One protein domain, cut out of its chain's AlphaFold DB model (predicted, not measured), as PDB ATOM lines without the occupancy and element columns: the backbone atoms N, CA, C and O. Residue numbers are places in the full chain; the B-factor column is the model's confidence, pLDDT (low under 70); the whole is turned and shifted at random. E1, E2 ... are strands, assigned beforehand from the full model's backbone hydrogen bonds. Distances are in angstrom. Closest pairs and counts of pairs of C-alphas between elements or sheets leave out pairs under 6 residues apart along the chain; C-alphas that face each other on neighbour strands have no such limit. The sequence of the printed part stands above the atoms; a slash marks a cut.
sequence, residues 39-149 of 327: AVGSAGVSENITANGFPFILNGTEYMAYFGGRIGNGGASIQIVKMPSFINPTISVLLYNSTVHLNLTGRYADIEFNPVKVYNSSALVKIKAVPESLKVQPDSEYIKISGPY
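AT A GLANCE: This is residues 39 to 149 of the 327 residues of an uncharacterized protein of Candidatus Micrarchaeum acidiphilum ARMAN-2 (UniProt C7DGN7). What is the shape? It is a sandwich of two strongly twisted antiparallel sheets face to face, E2 E3 E4 E5 E9 and E1 E8 E7 E6, strands crossed at 50 degrees. What makes it? The printed part has 111 residues with nine named strands, E1 to E9 in order along the chain, and no named helix, an all-strand class. How large is it? It is compact, with radius of gyration of the C-alphas 12.6 A and spans of 36 by 30 by 25 A.

HOW THE PARTS SIT: What comes first? Edge strand E1, residues 45 to 50, is antiparallel to E8, residues 122 to 129; N 47 and O 125 are 2.9 A apart, within hydrogen-bond range. Which strands follow? E2, 54 to 58, E3, 61 to 71, E4, 75 to 82, and E5, 89 to 96, form a meander, each strand the antiparallel neighbour of the one before and each such pair a hairpin: N 56 and O 63, 2.8 A; N 66 and O 79, 2.7 A; N 78 and O 93, 2.9 A. E6, 100 to 102, E7, 111 to 118, and E8 form another, also of hairpins: N 113 and O 100, 2.9 A; N 126 and O 114, 2.8 A. Edge strand E9, 143 to 148, is antiparallel to E5: N 92 and O 144, 2.7 A. Where do the sheets meet? For instance, the closest C-alphas of E1 and E3, Thr 50 and Phe 67, are 4.8 A apart.

IN THESE COORDINATES: Where does E1 begin? C-alpha 45 is at (19.332, -39.981, 3.641). Which strands are longer? E3 spans 28.4 A, E4 22.8 A, E5 21.7 A and E8 21.4 A. Where does E9 end? C-alpha 148 is at (31.499, -35.984, -19.042).

THE WHOLE: Is anything cut or long? The printed part has no cut; E8 to E9, residues 130 to 142, is a long link. Where is confidence low? pLDDT is under 70 at residues 51 to 52, 83 to 90, 105 to 106, 140 and 145 to 149.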
ATOM      1  N   ALA A  39      14.518 -36.290  -2.024       86.06
ATOM      2  CA  ALA A  39      14.899 -34.987  -1.485       86.06
ATOM      3  C   ALA A  39      15.904 -35.129  -0.328       86.06
ATOM      4  O   ALA A  39      15.613 -35.742   0.702       86.06
ATOM      5  N   VAL A  40      17.080 -34.523  -0.480       91.06
ATOM      6  CA  VAL A  40      18.142 -34.519   0.530       91.06
ATOM      7  C   VAL A  40      17.981 -33.294   1.423       91.06
ATOM      8  O   VAL A  40      18.174 -32.158   0.995       91.06
ATOM      9  N   GLY A  41      17.641 -33.533   2.688       90.62
ATOM     10  CA  GLY A  41      17.571 -32.505   3.728       90.62
ATOM     11  C   GLY A  41      18.734 -32.567   4.723       90.62
ATOM     12  O   GLY A  41      19.636 -33.400   4.618       90.62
ATOM     13  N   SER A  42      18.672 -31.720   5.752       86.94
ATOM     14  CA  SER A  42      19.661 -31.669   6.843       86.94
ATOM     15  C   SER A  42      19.685 -32.933   7.716       86.94
ATOM     16  O   SER A  42      20.722 -33.281   8.277       86.94
ATOM     17  N   ALA A  43      18.563 -33.659   7.811       86.50
ATOM     18  CA  ALA A  43      18.498 -34.954   8.498       86.50
ATOM     19  C   ALA A  43      19.329 -36.040   7.784       86.50
ATOM     20  O   ALA A  43      19.869 -36.953   8.423       86.50
ATOM     21  N   GLY A  44      19.489 -35.888   6.467       90.69
ATOM     22  CA  GLY A  44      20.180 -36.827   5.608       90.69
ATOM     23  C   GLY A  44      19.359 -38.035   5.188       90.69
ATOM     24  O   GLY A  44      18.358 -38.379   5.813       90.69
ATOM     25  N   VAL A  45      19.847 -38.711   4.157       92.62
ATOM     26  CA  VAL A  45      19.332 -39.981   3.641       92.62
ATOM     27  C   VAL A  45      20.478 -40.983   3.554       92.62
ATOM     28  O   VAL A  45      21.616 -40.593   3.306       92.62
ATOM     29  N   SER A  46      20.208 -42.258   3.818       94.62
ATOM     30  CA  SER A  46      21.211 -43.326   3.742       94.62
ATOM     31  C   SER A  46      20.832 -44.265   2.617       94.62
ATOM     32  O   SER A  46      19.848 -44.987   2.746       94.62
ATOM     33  N   GLU A  47      21.614 -44.263   1.545       92.00
ATOM     34  CA  GLU A  47      21.232 -44.922   0.301       92.00
ATOM     35  C   GLU A  47      22.380 -45.727  -0.288       92.00
ATOM     36  O   GLU A  47      23.562 -45.414  -0.110       92.00
ATOM     37  N   ASN A  48      22.024 -46.823  -0.955       90.25
ATOM     38  CA  ASN A  48      22.998 -47.689  -1.600       90.25
ATOM     39  C   ASN A  48      23.230 -47.207  -3.031       90.25
ATOM     40  O   ASN A  48      22.447 -47.497  -3.933       90.25
ATOM     41  N   ILE A  49      24.326 -46.487  -3.239       88.75
ATOM     42  CA  ILE A  49      24.714 -45.977  -4.548       88.75
ATOM     43  C   ILE A  49      25.321 -47.126  -5.354       88.75
ATOM     44  O   ILE A  49      26.299 -47.743  -4.929       88.75
ATOM     45  N   THR A  50      24.743 -47.413  -6.521       81.50
ATOM     46  CA  THR A  50      25.175 -48.487  -7.432       81.50
ATOM     47  C   THR A  50      25.611 -47.919  -8.783       81.50
ATOM     48  O   THR A  50      25.528 -46.713  -9.020       81.50
ATOM     49  N   ALA A  51      26.063 -48.782  -9.696       69.44
ATOM     50  CA  ALA A  51      26.351 -48.390 -11.076       69.44
ATOM     51  C   ALA A  51      25.110 -47.872 -11.834       69.44
ATOM     52  O   ALA A  51      25.261 -47.107 -12.776       69.44
ATOM     53  N   ASN A  52      23.896 -48.233 -11.398       65.81
ATOM     54  CA  ASN A  52      22.647 -47.761 -12.011       65.81
ATOM     55  C   ASN A  52      22.278 -46.329 -11.594       65.81
ATOM     56  O   ASN A  52      21.327 -45.763 -12.124       65.81
ATOM     57  N   GLY A  53      23.027 -45.744 -10.659       74.00
ATOM     58  CA  GLY A  53      22.761 -44.412 -10.144       74.00
ATOM     59  C   GLY A  53      21.778 -44.404  -8.974       74.00
ATOM     60  O   GLY A  53      21.057 -45.367  -8.714       74.00
ATOM     61  N   PHE A  54      21.788 -43.298  -8.246       80.94
ATOM     62  CA  PHE A  54      20.822 -42.936  -7.226       80.94
ATOM     63  C   PHE A  54      20.387 -41.485  -7.480       80.94
ATOM     64  O   PHE A  54      21.233 -40.587  -7.376       80.94
ATOM     65  N   PRO A  55      19.115 -41.248  -7.843       80.25
ATOM     66  CA  PRO A  55      18.621 -39.911  -8.125       80.25
ATOM     67  C   PRO A  55      18.260 -39.182  -6.825       80.25
ATOM     68  O   PRO A  55      17.604 -39.736  -5.939       80.25
ATOM     69  N   PHE A  56      18.657 -37.919  -6.708       83.75
ATOM     70  CA  PHE A  56      18.389 -37.108  -5.524       83.75
ATOM     71  C   PHE A  56      18.153 -35.636  -5.855       83.75
ATOM     72  O   PHE A  56      18.659 -35.126  -6.849       83.75
ATOM     73  N   ILE A  57      17.396 -34.939  -5.006       83.50
ATOM     74  CA  ILE A  57      17.135 -33.500  -5.124       83.50
ATOM     75  C   ILE A  57      17.873 -32.761  -4.012       83.50
ATOM     76  O   ILE A  57      17.655 -33.034  -2.833       83.50
ATOM     77  N   LEU A  58      18.683 -31.775  -4.385       86.75
ATOM     78  CA  LEU A  58      19.306 -30.817  -3.476       86.75
ATOM     79  C   LEU A  58      18.899 -29.402  -3.894       86.75
ATOM     80  O   LEU A  58      19.097 -29.013  -5.043       86.75
ATOM     81  N   ASN A  59      18.317 -28.634  -2.969       82.69
ATOM     82  CA  ASN A  59      17.890 -27.244  -3.200       82.69
ATOM     83  C   ASN A  59      17.027 -27.063  -4.467       82.69
ATOM     84  O   ASN A  59      17.197 -26.114  -5.227       82.69
ATOM     85  N   GLY A  60      16.111 -28.005  -4.717       72.06
ATOM     86  CA  GLY A  60      15.224 -27.984  -5.886       72.06
ATOM     87  C   GLY A  60      15.880 -28.403  -7.204       72.06
ATOM     88  O   GLY A  60      15.217 -28.376  -8.235       72.06
ATOM     89  N   THR A  61      17.149 -28.816  -7.180       72.12
ATOM     90  CA  THR A  61      17.861 -29.328  -8.352       72.12
ATOM     91  C   THR A  61      18.084 -30.829  -8.229       72.12
ATOM     92  O   THR A  61      18.533 -31.306  -7.188       72.12
ATOM     93  N   GLU A  62      17.785 -31.571  -9.291       74.19
ATOM     94  CA  GLU A  62      18.011 -33.009  -9.368       74.19
ATOM     95  C   GLU A  62      19.457 -33.342  -9.774       74.19
ATOM     96  O   GLU A  62      20.075 -32.675 -10.606       74.19
ATOM     97  N   TYR A  63      19.989 -34.401  -9.178       81.12
ATOM     98  CA  TYR A  63      21.308 -34.967  -9.409       81.12
ATOM     99  C   TYR A  63      21.198 -36.490  -9.442       81.12
ATOM    100  O   TYR A  63      20.280 -37.076  -8.874       81.12
ATOM    101  N   MET A  64      22.179 -37.137 -10.053       80.69
ATOM    102  CA  MET A  64      22.349 -38.580 -10.044       80.69
ATOM    103  C   MET A  64      23.739 -38.910  -9.504       80.69
ATOM    104  O   MET A  64      24.739 -38.399 -10.006       80.69
ATOM    105  N   ALA A  65      23.815 -39.757  -8.482       86.44
ATOM    106  CA  ALA A  65      25.082 -40.278  -7.973       86.44
ATOM    107  C   ALA A  65      25.285 -41.722  -8.439       86.44
ATOM    108  O   ALA A  65      24.454 -42.574  -8.158       86.44
ATOM    109  N   TYR A  66      26.400 -42.016  -9.096       86.00
ATOM    110  CA  TYR A  66      26.779 -43.339  -9.586       86.00
ATOM    111  C   TYR A  66      27.952 -43.898  -8.793       86.00
ATOM    112  O   TYR A  66      28.861 -43.176  -8.382       86.00
ATOM    113  N   PHE A  67      27.985 -45.215  -8.623       84.81
ATOM    114  CA  PHE A  67      29.157 -45.886  -8.079       84.81
ATOM    115  C   PHE A  67      30.233 -45.998  -9.163       84.81
ATOM    116  O   PHE A  67      30.106 -46.780 -10.102       84.81
ATOM    117  N   GLY A  68      31.301 -45.216  -9.024       79.56
ATOM    118  CA  GLY A  68      32.441 -45.199  -9.940       79.56
ATOM    119  C   GLY A  68      33.451 -46.325  -9.710       79.56
ATOM    120  O   GLY A  68      34.303 -46.554 -10.563       79.56
ATOM    121  N   GLY A  69      33.378 -47.020  -8.572       85.00
ATOM    122  CA  GLY A  69      34.233 -48.161  -8.253       85.00
ATOM    123  C   GLY A  69      34.818 -48.112  -6.846       85.00
ATOM    124  O   GLY A  69      34.805 -47.087  -6.167       85.00
ATOM    125  N   ARG A  70      35.356 -49.245  -6.393       89.62
ATOM    126  CA  ARG A  70      36.026 -49.360  -5.094       89.62
ATOM    127  C   ARG A  70      37.463 -48.836  -5.177       89.62
ATOM    128  O   ARG A  70      38.183 -49.148  -6.121       89.62
ATOM    129  N   ILE A  71      37.898 -48.099  -4.157       86.75
ATOM    130  CA  ILE A  71      39.257 -47.562  -4.033       86.75
ATOM    131  C   ILE A  71      39.936 -48.181  -2.811       86.75
ATOM    132  O   ILE A  71      39.619 -47.857  -1.666       86.75
ATOM    133  N   GLY A  72      40.893 -49.078  -3.049       83.31
ATOM    134  CA  GLY A  72      41.654 -49.734  -1.984       83.31
ATOM    135  C   GLY A  72      40.783 -50.460  -0.943       83.31
ATOM    136  O   GLY A  72      39.713 -51.011  -1.238       83.31
ATOM    137  N   ASN A  73      41.254 -50.475   0.305       80.75
ATOM    138  CA  ASN A  73      40.556 -51.109   1.422       80.75
ATOM    139  C   ASN A  73      39.580 -50.139   2.096       80.75
ATOM    140  O   ASN A  73      39.937 -49.437   3.034       80.75
ATOM    141  N   GLY A  74      38.332 -50.147   1.623       79.81
ATOM    142  CA  GLY A  74      37.214 -49.438   2.254       79.81
ATOM    143  C   GLY A  74      36.862 -48.090   1.628       79.81
ATOM    144  O   GLY A  74      35.897 -47.479   2.068       79.81
ATOM    145  N   GLY A  75      37.583 -47.642   0.595       89.44
ATOM    146  CA  GLY A  75      37.241 -46.422  -0.132       89.44
ATOM    147  C   GLY A  75      36.328 -46.659  -1.337       89.44
ATOM    148  O   GLY A  75      36.287 -47.761  -1.889       89.44
ATOM    149  N   ALA A  76      35.621 -45.621  -1.776       92.19
ATOM    150  CA  ALA A  76      34.751 -45.635  -2.954       92.19
ATOM    151  C   ALA A  76      34.927 -44.369  -3.798       92.19
ATOM    152  O   ALA A  76      35.160 -43.291  -3.264       92.19
ATOM    153  N   SER A  77      34.781 -44.507  -5.111       90.06
ATOM    154  CA  SER A  77      34.593 -43.404  -6.049       90.06
ATOM    155  C   SER A  77      33.098 -43.242  -6.292       90.06
ATOM    156  O   SER A  77      32.449 -44.198  -6.723       90.06
ATOM    157  N   ILE A  78      32.546 -42.066  -6.010       90.94
ATOM    158  CA  ILE A  78      31.165 -41.709  -6.345       90.94
ATOM    159  C   ILE A  78      31.187 -40.636  -7.417       90.94
ATOM    160  O   ILE A  78      31.886 -39.641  -7.300       90.94
ATOM    161  N   GLN A  79      30.421 -40.852  -8.469       86.31
ATOM    162  CA  GLN A  79      30.349 -40.002  -9.641       86.31
ATOM    163  C   GLN A  79      29.017 -39.263  -9.618       86.31
ATOM    164  O   GLN A  79      27.975 -39.881  -9.779       86.31
ATOM    165  N   ILE A  80      29.035 -37.960  -9.361       85.88
ATOM    166  CA  ILE A  80      27.830 -37.139  -9.249       85.88
ATOM    167  C   ILE A  80      27.660 -36.348 -10.534       85.88
ATOM    168  O   ILE A  80      28.583 -35.671 -10.991       85.88
ATOM    169  N   VAL A  81      26.466 -36.426 -11.098       73.81
ATOM    170  CA  VAL A  81      26.092 -35.744 -12.328       73.81
ATOM    171  C   VAL A  81      24.835 -34.939 -12.043       73.81
ATOM    172  O   VAL A  81      23.877 -35.452 -11.471       73.81
ATOM    173  N   LYS A  82      24.830 -33.658 -12.403       70.88
ATOM    174  CA  LYS A  82      23.609 -32.850 -12.339       70.88
ATOM    175  C   LYS A  82      22.600 -33.380 -13.360       70.88
ATOM    176  O   LYS A  82      23.004 -33.752 -14.454       70.88
ATOM    177  N   MET A  83      21.316 -33.416 -13.026       60.84
ATOM    178  CA  MET A  83      20.268 -33.744 -13.989       60.84
ATOM    179  C   MET A  83      19.656 -32.438 -14.528       60.84
ATOM    180  O   MET A  83      19.436 -31.499 -13.758       60.84
ATOM    181  N   PRO A  84      19.442 -32.329 -15.849       47.00
ATOM    182  CA  PRO A  84      19.603 -33.372 -16.855       47.00
ATOM    183  C   PRO A  84      21.077 -33.519 -17.268       47.00
ATOM    184  O   PRO A  84      21.809 -32.530 -17.312       47.00
ATOM    185  N   SER A  85      21.517 -34.734 -17.585       46.28
ATOM    186  CA  SER A  85      22.906 -34.998 -17.959       46.28
ATOM    187  C   SER A  85      23.102 -34.874 -19.472       46.28
ATOM    188  O   SER A  85      22.999 -35.870 -20.185       46.28
ATOM    189  N   PHE A  86      23.474 -33.684 -19.955       41.62
ATOM    190  CA  PHE A  86      24.033 -33.511 -21.303       41.62
ATOM    191  C   PHE A  86      25.504 -33.185 -21.197       41.62
ATOM    192  O   PHE A  86      25.896 -32.023 -21.141       41.62
ATOM    193  N   ILE A  87      26.321 -34.238 -21.162       47.47
ATOM    194  CA  ILE A  87      27.779 -34.093 -21.141       47.47
ATOM    195  C   ILE A  87      28.220 -33.301 -19.893       47.47
ATOM    196  O   ILE A  87      29.155 -32.502 -19.910       47.47
ATOM    197  N   ASN A  88      27.524 -33.542 -18.779       46.47
ATOM    198  CA  ASN A  88      27.850 -32.936 -17.502       46.47
ATOM    199  C   ASN A  88      29.148 -33.538 -16.964       46.47
ATOM    200  O   ASN A  88      29.187 -34.758 -16.780       46.47
ATOM    201  N   PRO A  89      30.221 -32.753 -16.713       48.91
ATOM    202  CA  PRO A  89      31.353 -33.170 -15.932       48.91
ATOM    203  C   PRO A  89      30.870 -33.853 -14.685       48.91
ATOM    204  O   PRO A  89      30.094 -33.325 -13.882       48.91
ATOM    205  N   THR A  90      31.368 -35.062 -14.563       65.88
ATOM    206  CA  THR A  90      31.151 -35.852 -13.390       65.88
ATOM    207  C   THR A  90      31.994 -35.269 -12.277       65.88
ATOM    208  O   THR A  90      33.219 -35.167 -12.386       65.88
ATOM    209  N   ILE A  91      31.340 -34.937 -11.174       75.06
ATOM    210  CA  ILE A  91      32.027 -34.672  -9.921       75.06
ATOM    211  C   ILE A  91      32.345 -36.038  -9.318       75.06
ATOM    212  O   ILE A  91      31.479 -36.728  -8.789       75.06
ATOM    213  N   SER A  92      33.593 -36.461  -9.466       82.00
ATOM    214  CA  SER A  92      34.127 -37.668  -8.857       82.00
ATOM    215  C   SER A  92      34.576 -37.356  -7.436       82.00
ATOM    216  O   SER A  92      35.451 -36.522  -7.210       82.00
ATOM    217  N   VAL A  93      33.958 -38.021  -6.471       85.44
ATOM    218  CA  VAL A  93      34.203 -37.866  -5.043       85.44
ATOM    219  C   VAL A  93      34.853 -39.144  -4.533       85.44
ATOM    220  O   VAL A  93      34.277 -40.230  -4.638       85.44
ATOM    221  N   LEU A  94      36.057 -39.024  -3.979       87.75
ATOM    222  CA  LEU A  94      36.780 -40.141  -3.380       87.75
ATOM    223  C   LEU A  94      36.459 -40.202  -1.884       87.75
ATOM    224  O   LEU A  94      36.892 -39.361  -1.104       87.75
ATOM    225  N   LEU A  95      35.707 -41.214  -1.474       90.38
ATOM    226  CA  LEU A  95      35.317 -41.436  -0.087       90.38
ATOM    227  C   LEU A  95      36.304 -42.411   0.568       90.38
ATOM    228  O   LEU A  95      36.355 -43.568   0.159       90.38
ATOM    229  N   TYR A  96      37.061 -41.986   1.587       84.94
ATOM    230  CA  TYR A  96      38.036 -42.820   2.319       84.94
ATOM    231  C   TYR A  96      37.683 -42.940   3.812       84.94
ATOM    232  O   TYR A  96      38.361 -42.370   4.659       84.94
ATOM    233  N   ASN A  97      36.615 -43.674   4.154       80.25
ATOM    234  CA  ASN A  97      36.106 -43.838   5.536       80.25
ATOM    235  C   ASN A  97      35.876 -42.522   6.320       80.25
ATOM    236  O   ASN A  97      35.719 -42.547   7.540       80.25
ATOM    237  N   SER A  98      35.851 -41.380   5.638       85.88
ATOM    238  CA  SER A  98      35.632 -40.052   6.197       85.88
ATOM    239  C   SER A  98      34.473 -39.372   5.479       85.88
ATOM    240  O   SER A  98      34.153 -39.691   4.333       85.88
ATOM    241  N   THR A  99      33.829 -38.436   6.176       92.44
ATOM    242  CA  THR A  99      32.845 -37.548   5.550       92.44
ATOM    243  C   THR A  99      33.569 -36.588   4.619       92.44
ATOM    244  O   THR A  99      34.585 -36.022   5.012       92.44
ATOM    245  N   VAL A 100      33.040 -36.427   3.408       91.44
ATOM    246  CA  VAL A 100      33.517 -35.466   2.417       91.44
ATOM    247  C   VAL A 100      32.444 -34.401   2.228       91.44
ATOM    248  O   VAL A 100      31.295 -34.716   1.915       91.44
ATOM    249  N   HIS A 101      32.822 -33.147   2.424       89.69
ATOM    250  CA  HIS A 101      32.008 -31.970   2.171       89.69
ATOM    251  C   HIS A 101      32.256 -31.526   0.743       89.69
ATOM    252  O   HIS A 101      33.383 -31.225   0.348       89.69
ATOM    253  N   LEU A 102      31.194 -31.475  -0.042       87.00
ATOM    254  CA  LEU A 102      31.252 -31.061  -1.427       87.00
ATOM    255  C   LEU A 102      30.283 -29.926  -1.686       87.00
ATOM    256  O   LEU A 102      29.397 -29.602  -0.897       87.00
ATOM    257  N   ASN A 103      30.547 -29.281  -2.805       82.00
ATOM    258  CA  ASN A 103      29.788 -28.171  -3.308       82.00
ATOM    259  C   ASN A 103      29.335 -28.526  -4.714       82.00
ATOM    260  O   ASN A 103      30.168 -28.847  -5.566       82.00
ATOM    261  N   LEU A 104      28.025 -28.481  -4.917       78.62
ATOM    262  CA  LEU A 104      27.395 -28.677  -6.211       78.62
ATOM    263  C   LEU A 104      26.901 -27.353  -6.821       78.62
ATOM    264  O   LEU A 104      26.773 -27.286  -8.041       78.62
ATOM    265  N   THR A 105      26.631 -26.326  -6.002       66.88
ATOM    266  CA  THR A 105      25.835 -25.145  -6.398       66.88
ATOM    267  C   THR A 105      26.444 -23.766  -6.093       66.88
ATOM    268  O   THR A 105      25.933 -22.756  -6.579       66.88
ATOM    269  N   GLY A 106      27.520 -23.657  -5.303       63.59
ATOM    270  CA  GLY A 106      27.898 -22.368  -4.694       63.59
ATOM    271  C   GLY A 106      29.386 -22.155  -4.431       63.59
ATOM    272  O   GLY A 106      30.246 -22.626  -5.168       63.59
ATOM    273  N   ARG A 107      29.729 -21.460  -3.334       70.94
ATOM    274  CA  ARG A 107      31.123 -21.305  -2.849       70.94
ATOM    275  C   ARG A 107      31.470 -22.219  -1.670       70.94
ATOM    276  O   ARG A 107      32.610 -22.648  -1.531       70.94
ATOM    277  N   TYR A 108      30.499 -22.471  -0.803       76.94
ATOM    278  CA  TYR A 108      30.641 -23.294   0.398       76.94
ATOM    279  C   TYR A 108      30.085 -24.691   0.149       76.94
ATOM    280  O   TYR A 108      29.360 -24.888  -0.820       76.94
ATOM    281  N   ALA A 109      30.432 -25.663   0.986       82.25
ATOM    282  CA  ALA A 109      29.828 -26.982   0.893       82.25
ATOM    283  C   ALA A 109      28.307 -26.885   1.086       82.25
ATOM    284  O   ALA A 109      27.839 -26.221   2.013       82.25
ATOM    285  N   ASP A 110      27.561 -27.546   0.208       88.19
ATOM    286  CA  ASP A 110      26.096 -27.613   0.215       88.19
ATOM    287  C   ASP A 110      25.587 -29.039   0.452       88.19
ATOM    288  O   ASP A 110      24.396 -29.248   0.702       88.19
ATOM    289  N   ILE A 111      26.490 -30.022   0.442       95.06
ATOM    290  CA  ILE A 111      26.170 -31.424   0.669       95.06
ATOM    291  C   ILE A 111      27.366 -32.167   1.283       95.06
ATOM    292  O   ILE A 111      28.528 -31.880   0.999       95.06
ATOM    293  N   GLU A 112      27.082 -33.129   2.153       95.06
ATOM    294  CA  GLU A 112      28.065 -34.051   2.721       95.06
ATOM    295  C   GLU A 112      27.787 -35.475   2.238       95.06
ATOM    296  O   GLU A 112      26.633 -35.913   2.193       95.06
ATOM    297  N   PHE A 113      28.846 -36.206   1.898       95.81
ATOM    298  CA  PHE A 113      28.809 -37.633   1.597       95.81
ATOM    299  C   PHE A 113      29.640 -38.368   2.644       95.81
ATOM    300  O   PHE A 113      30.850 -38.175   2.749       95.81
ATOM    301  N   ASN A 114      28.995 -39.232   3.419       94.56
ATOM    302  CA  ASN A 114      29.643 -40.041   4.441       94.56
ATOM    303  C   ASN A 114      29.527 -41.533   4.077       94.56
ATOM    304  O   ASN A 114      28.415 -42.075   4.096       94.56
ATOM    305  N   PRO A 115      30.633 -42.217   3.730       93.56
ATOM    306  CA  PRO A 115      30.610 -43.643   3.445       93.56
ATOM    307  C   PRO A 115      30.299 -44.424   4.727       93.56
ATOM    308  O   PRO A 115      31.084 -44.449   5.669       93.56
ATOM    309  N   VAL A 116      29.159 -45.114   4.757       94.25
ATOM    310  CA  VAL A 116      28.803 -46.013   5.867       94.25
ATOM    311  C   VAL A 116      29.454 -47.375   5.653       94.25
ATOM    312  O   VAL A 116      29.995 -47.975   6.582       94.25
ATOM    313  N   LYS A 117      29.377 -47.888   4.421       94.50
ATOM    314  CA  LYS A 117      29.956 -49.180   4.051       94.50
ATOM    315  C   LYS A 117      30.184 -49.263   2.549       94.50
ATOM    316  O   LYS A 117      29.284 -48.964   1.774       94.50
ATOM    317  N   VAL A 118      31.357 -49.739   2.142       93.25
ATOM    318  CA  VAL A 118      31.693 -49.943   0.727       93.25
ATOM    319  C   VAL A 118      31.675 -51.429   0.385       93.25
ATOM    320  O   VAL A 118      32.266 -52.251   1.088       93.25
ATOM    321  N   TYR A 119      31.001 -51.765  -0.710       92.75
ATOM    322  CA  TYR A 119      30.941 -53.096  -1.304       92.75
ATOM    323  C   TYR A 119      31.731 -53.120  -2.622       92.75
ATOM    324  O   TYR A 119      32.339 -52.133  -3.030       92.75
ATOM    325  N   ASN A 120      31.754 -54.269  -3.300       87.50
ATOM    326  CA  ASN A 120      32.489 -54.396  -4.562       87.50
ATOM    327  C   ASN A 120      31.822 -53.649  -5.729       87.50
ATOM    328  O   ASN A 120      32.529 -53.172  -6.609       87.50
ATOM    329  N   SER A 121      30.492 -53.547  -5.738       82.56
ATOM    330  CA  SER A 121      29.700 -52.947  -6.826       82.56
ATOM    331  C   SER A 121      28.775 -51.814  -6.367       82.56
ATOM    332  O   SER A 121      27.960 -51.323  -7.148       82.56
ATOM    333  N   SER A 122      28.867 -51.417  -5.099       89.00
ATOM    334  CA  SER A 122      28.046 -50.354  -4.530       89.00
ATOM    335  C   SER A 122      28.691 -49.751  -3.285       89.00
ATOM    336  O   SER A 122      29.617 -50.325  -2.703       89.00
ATOM    337  N   ALA A 123      28.171 -48.615  -2.835       94.56
ATOM    338  CA  ALA A 123      28.503 -48.039  -1.540       94.56
ATOM    339  C   ALA A 123      27.230 -47.569  -0.833       94.56
ATOM    340  O   ALA A 123      26.440 -46.822  -1.402       94.56
ATOM    341  N   LEU A 124      27.059 -47.976   0.424       95.75
ATOM    342  CA  LEU A 124      26.075 -47.381   1.318       95.75
ATOM    343  C   LEU A 124      26.634 -46.046   1.804       95.75
ATOM    344  O   LEU A 124      27.626 -46.016   2.542       95.75
ATOM    345  N   VAL A 125      25.997 -44.959   1.390       96.12
ATOM    346  CA  VAL A 125      26.435 -43.593   1.668       96.12
ATOM    347  C   VAL A 125      25.317 -42.846   2.374       96.12
ATOM    348  O   VAL A 125      24.158 -42.905   1.968       96.12
ATOM    349  N   LYS A 126      25.669 -42.127   3.439       96.06
ATOM    350  CA  LYS A 126      24.790 -41.140   4.049       96.06
ATOM    351  C   LYS A 126      25.041 -39.788   3.395       96.06
ATOM    352  O   LYS A 126      26.159 -39.283   3.447       96.06
ATOM    353  N   ILE A 127      24.000 -39.224   2.805       96.25
ATOM    354  CA  ILE A 127      24.021 -37.961   2.074       96.25
ATOM    355  C   ILE A 127      23.220 -36.941   2.880       96.25
ATOM    356  O   ILE A 127      22.079 -37.237   3.239       96.25
ATOM    357  N   LYS A 128      23.765 -35.757   3.182       96.12
ATOM    358  CA  LYS A 128      22.984 -34.681   3.829       96.12
ATOM    359  C   LYS A 128      23.241 -33.323   3.212       96.12
ATOM    360  O   LYS A 128      24.356 -33.047   2.796       96.12
ATOM    361  N   ALA A 129      22.232 -32.463   3.231       95.00
ATOM    362  CA  ALA A 129      22.398 -31.069   2.846       95.00
ATOM    363  C   ALA A 129      23.154 -30.296   3.938       95.00
ATOM    364  O   ALA A 129      22.858 -30.442   5.129       95.00
ATOM    365  N   VAL A 130      24.087 -29.444   3.523       91.88
ATOM    366  CA  VAL A 130      24.838 -28.535   4.391       91.88
ATOM    367  C   VAL A 130      24.280 -27.121   4.199       91.88
ATOM    368  O   VAL A 130      24.321 -26.591   3.091       91.88
ATOM    369  N   PRO A 131      23.734 -26.481   5.248       89.19
ATOM    370  CA  PRO A 131      23.261 -25.106   5.141       89.19
ATOM    371  C   PRO A 131      24.398 -24.134   4.807       89.19
ATOM    372  O   PRO A 131      25.410 -24.089   5.511       89.19
ATOM    373  N   GLU A 132      24.194 -23.277   3.803       83.50
ATOM    374  CA  GLU A 132      25.192 -22.287   3.365       83.50
ATOM    375  C   GLU A 132      25.631 -21.339   4.498       83.50
ATOM    376  O   GLU A 132      26.783 -20.907   4.559       83.50
ATOM    377  N   SER A 133      24.743 -21.079   5.468       85.94
ATOM    378  CA  SER A 133      25.030 -20.263   6.654       85.94
ATOM    379  C   SER A 133      26.215 -20.768   7.484       85.94
ATOM    380  O   SER A 133      26.808 -19.985   8.224       85.94
ATOM    381  N   LEU A 134      26.566 -22.055   7.375       89.12
ATOM    382  CA  LEU A 134      27.690 -22.656   8.095       89.12
ATOM    383  C   LEU A 134      29.050 -22.365   7.449       89.12
ATOM    384  O   LEU A 134      30.073 -22.537   8.107       89.12
ATOM    385  N   LYS A 135      29.082 -21.907   6.187       87.50
ATOM    386  CA  LYS A 135      30.306 -21.523   5.458       87.50
ATOM    387  C   LYS A 135      31.417 -22.590   5.448       87.50
ATOM    388  O   LYS A 135      32.605 -22.255   5.375       87.50
ATOM    389  N   VAL A 136      31.037 -23.867   5.505       83.50
ATOM    390  CA  VAL A 136      31.964 -25.008   5.461       83.50
ATOM    391  C   VAL A 136      32.706 -25.005   4.122       83.50
ATOM    392  O   VAL A 136      32.103 -24.750   3.079       83.50
ATOM    393  N   GLN A 137      34.020 -25.227   4.138       80.62
ATOM    394  CA  GLN A 137      34.807 -25.317   2.906       80.62
ATOM    395  C   GLN A 137      34.664 -26.714   2.282       80.62
ATOM    396  O   GLN A 137      34.629 -27.685   3.034       80.62
ATOM    397  N   PRO A 138      34.587 -26.838   0.944       80.12
ATOM    398  CA  PRO A 138      34.629 -28.138   0.279       80.12
ATOM    399  C   PRO A 138      35.995 -28.815   0.448       80.12
ATOM    400  O   PRO A 138      37.030 -28.151   0.345       80.12
ATOM    401  N   ASP A 139      36.003 -30.135   0.620       76.94
ATOM    402  CA  ASP A 139      37.218 -30.942   0.783       76.94
ATOM    403  C   ASP A 139      37.864 -31.221  -0.588       76.94
ATOM    404  O   ASP A 139      37.801 -32.319  -1.148       76.94
ATOM    405  N   SER A 140      38.437 -30.168  -1.176       67.06
ATOM    406  CA  SER A 140      38.877 -30.135  -2.576       67.06
ATOM    407  C   SER A 140      39.888 -31.221  -2.967       67.06
ATOM    408  O   SER A 140      39.905 -31.628  -4.126       67.06
ATOM    409  N   GLU A 141      40.693 -31.748  -2.037       70.12
ATOM    410  CA  GLU A 141      41.632 -32.841  -2.328       70.12
ATOM    411  C   GLU A 141      40.955 -34.177  -2.693       70.12
ATOM    412  O   GLU A 141      41.571 -35.019  -3.354       70.12
ATOM    413  N   TYR A 142      39.691 -34.374  -2.301       77.38
ATOM    414  CA  TYR A 142      38.917 -35.594  -2.562       77.38
ATOM    415  C   TYR A 142      37.919 -35.438  -3.708       77.38
ATOM    416  O   TYR A 142      37.229 -36.399  -4.058       77.38
ATOM    417  N   ILE A 143      37.847 -34.248  -4.304       74.12
ATOM    418  CA  ILE A 143      36.882 -33.899  -5.341       74.12
ATOM    419  C   ILE A 143      37.636 -33.675  -6.649       74.12
ATOM    420  O   ILE A 143      38.521 -32.829  -6.753       74.12
ATOM    421  N   LYS A 144      37.274 -34.438  -7.676       71.12
ATOM    422  CA  LYS A 144      37.791 -34.274  -9.033       71.12
ATOM    423  C   LYS A 144      36.637 -34.044  -9.977       71.12
ATOM    424  O   LYS A 144      35.755 -34.886 -10.082       71.12
ATOM    425  N   ILE A 145      36.680 -32.952 -10.721       61.16
ATOM    426  CA  ILE A 145      35.774 -32.764 -11.843       61.16
ATOM    427  C   ILE A 145      36.456 -33.407 -13.048       61.16
ATOM    428  O   ILE A 145      37.502 -32.946 -13.507       61.16
ATOM    429  N   SER A 146      35.928 -34.542 -13.495       54.69
ATOM    430  CA  SER A 146      36.376 -35.191 -14.727       54.69
ATOM    431  C   SER A 146      35.475 -34.777 -15.883       54.69
ATOM    432  O   SER A 146      34.374 -34.275 -15.661       54.69
ATOM    433  N   GLY A 147      35.935 -35.003 -17.117       47.44
ATOM    434  CA  GLY A 147      35.089 -34.857 -18.301       47.44
ATOM    435  C   GLY A 147      33.779 -35.651 -18.186       47.44
ATOM    436  O   GLY A 147      33.595 -36.406 -17.226       47.44
ATOM    437  N   PRO A 148      32.849 -35.453 -19.128       45.94
ATOM    438  CA  PRO A 148      31.499 -35.984 -19.042       45.94
ATOM    439  C   PRO A 148      31.500 -37.466 -18.734       45.94
ATOM    440  O   PRO A 148      32.348 -38.210 -19.237       45.94
ATOM    441  N   TYR A 149      30.526 -37.895 -17.932       39.72
ATOM    442  CA  TYR A 149      30.245 -39.312 -17.798       39.72
ATOM    443  C   TYR A 149      29.966 -39.863 -19.197       39.72
ATOM    444  O   TYR A 149      28.913 -39.610 -19.781       39.72
TER     445      TYR A 149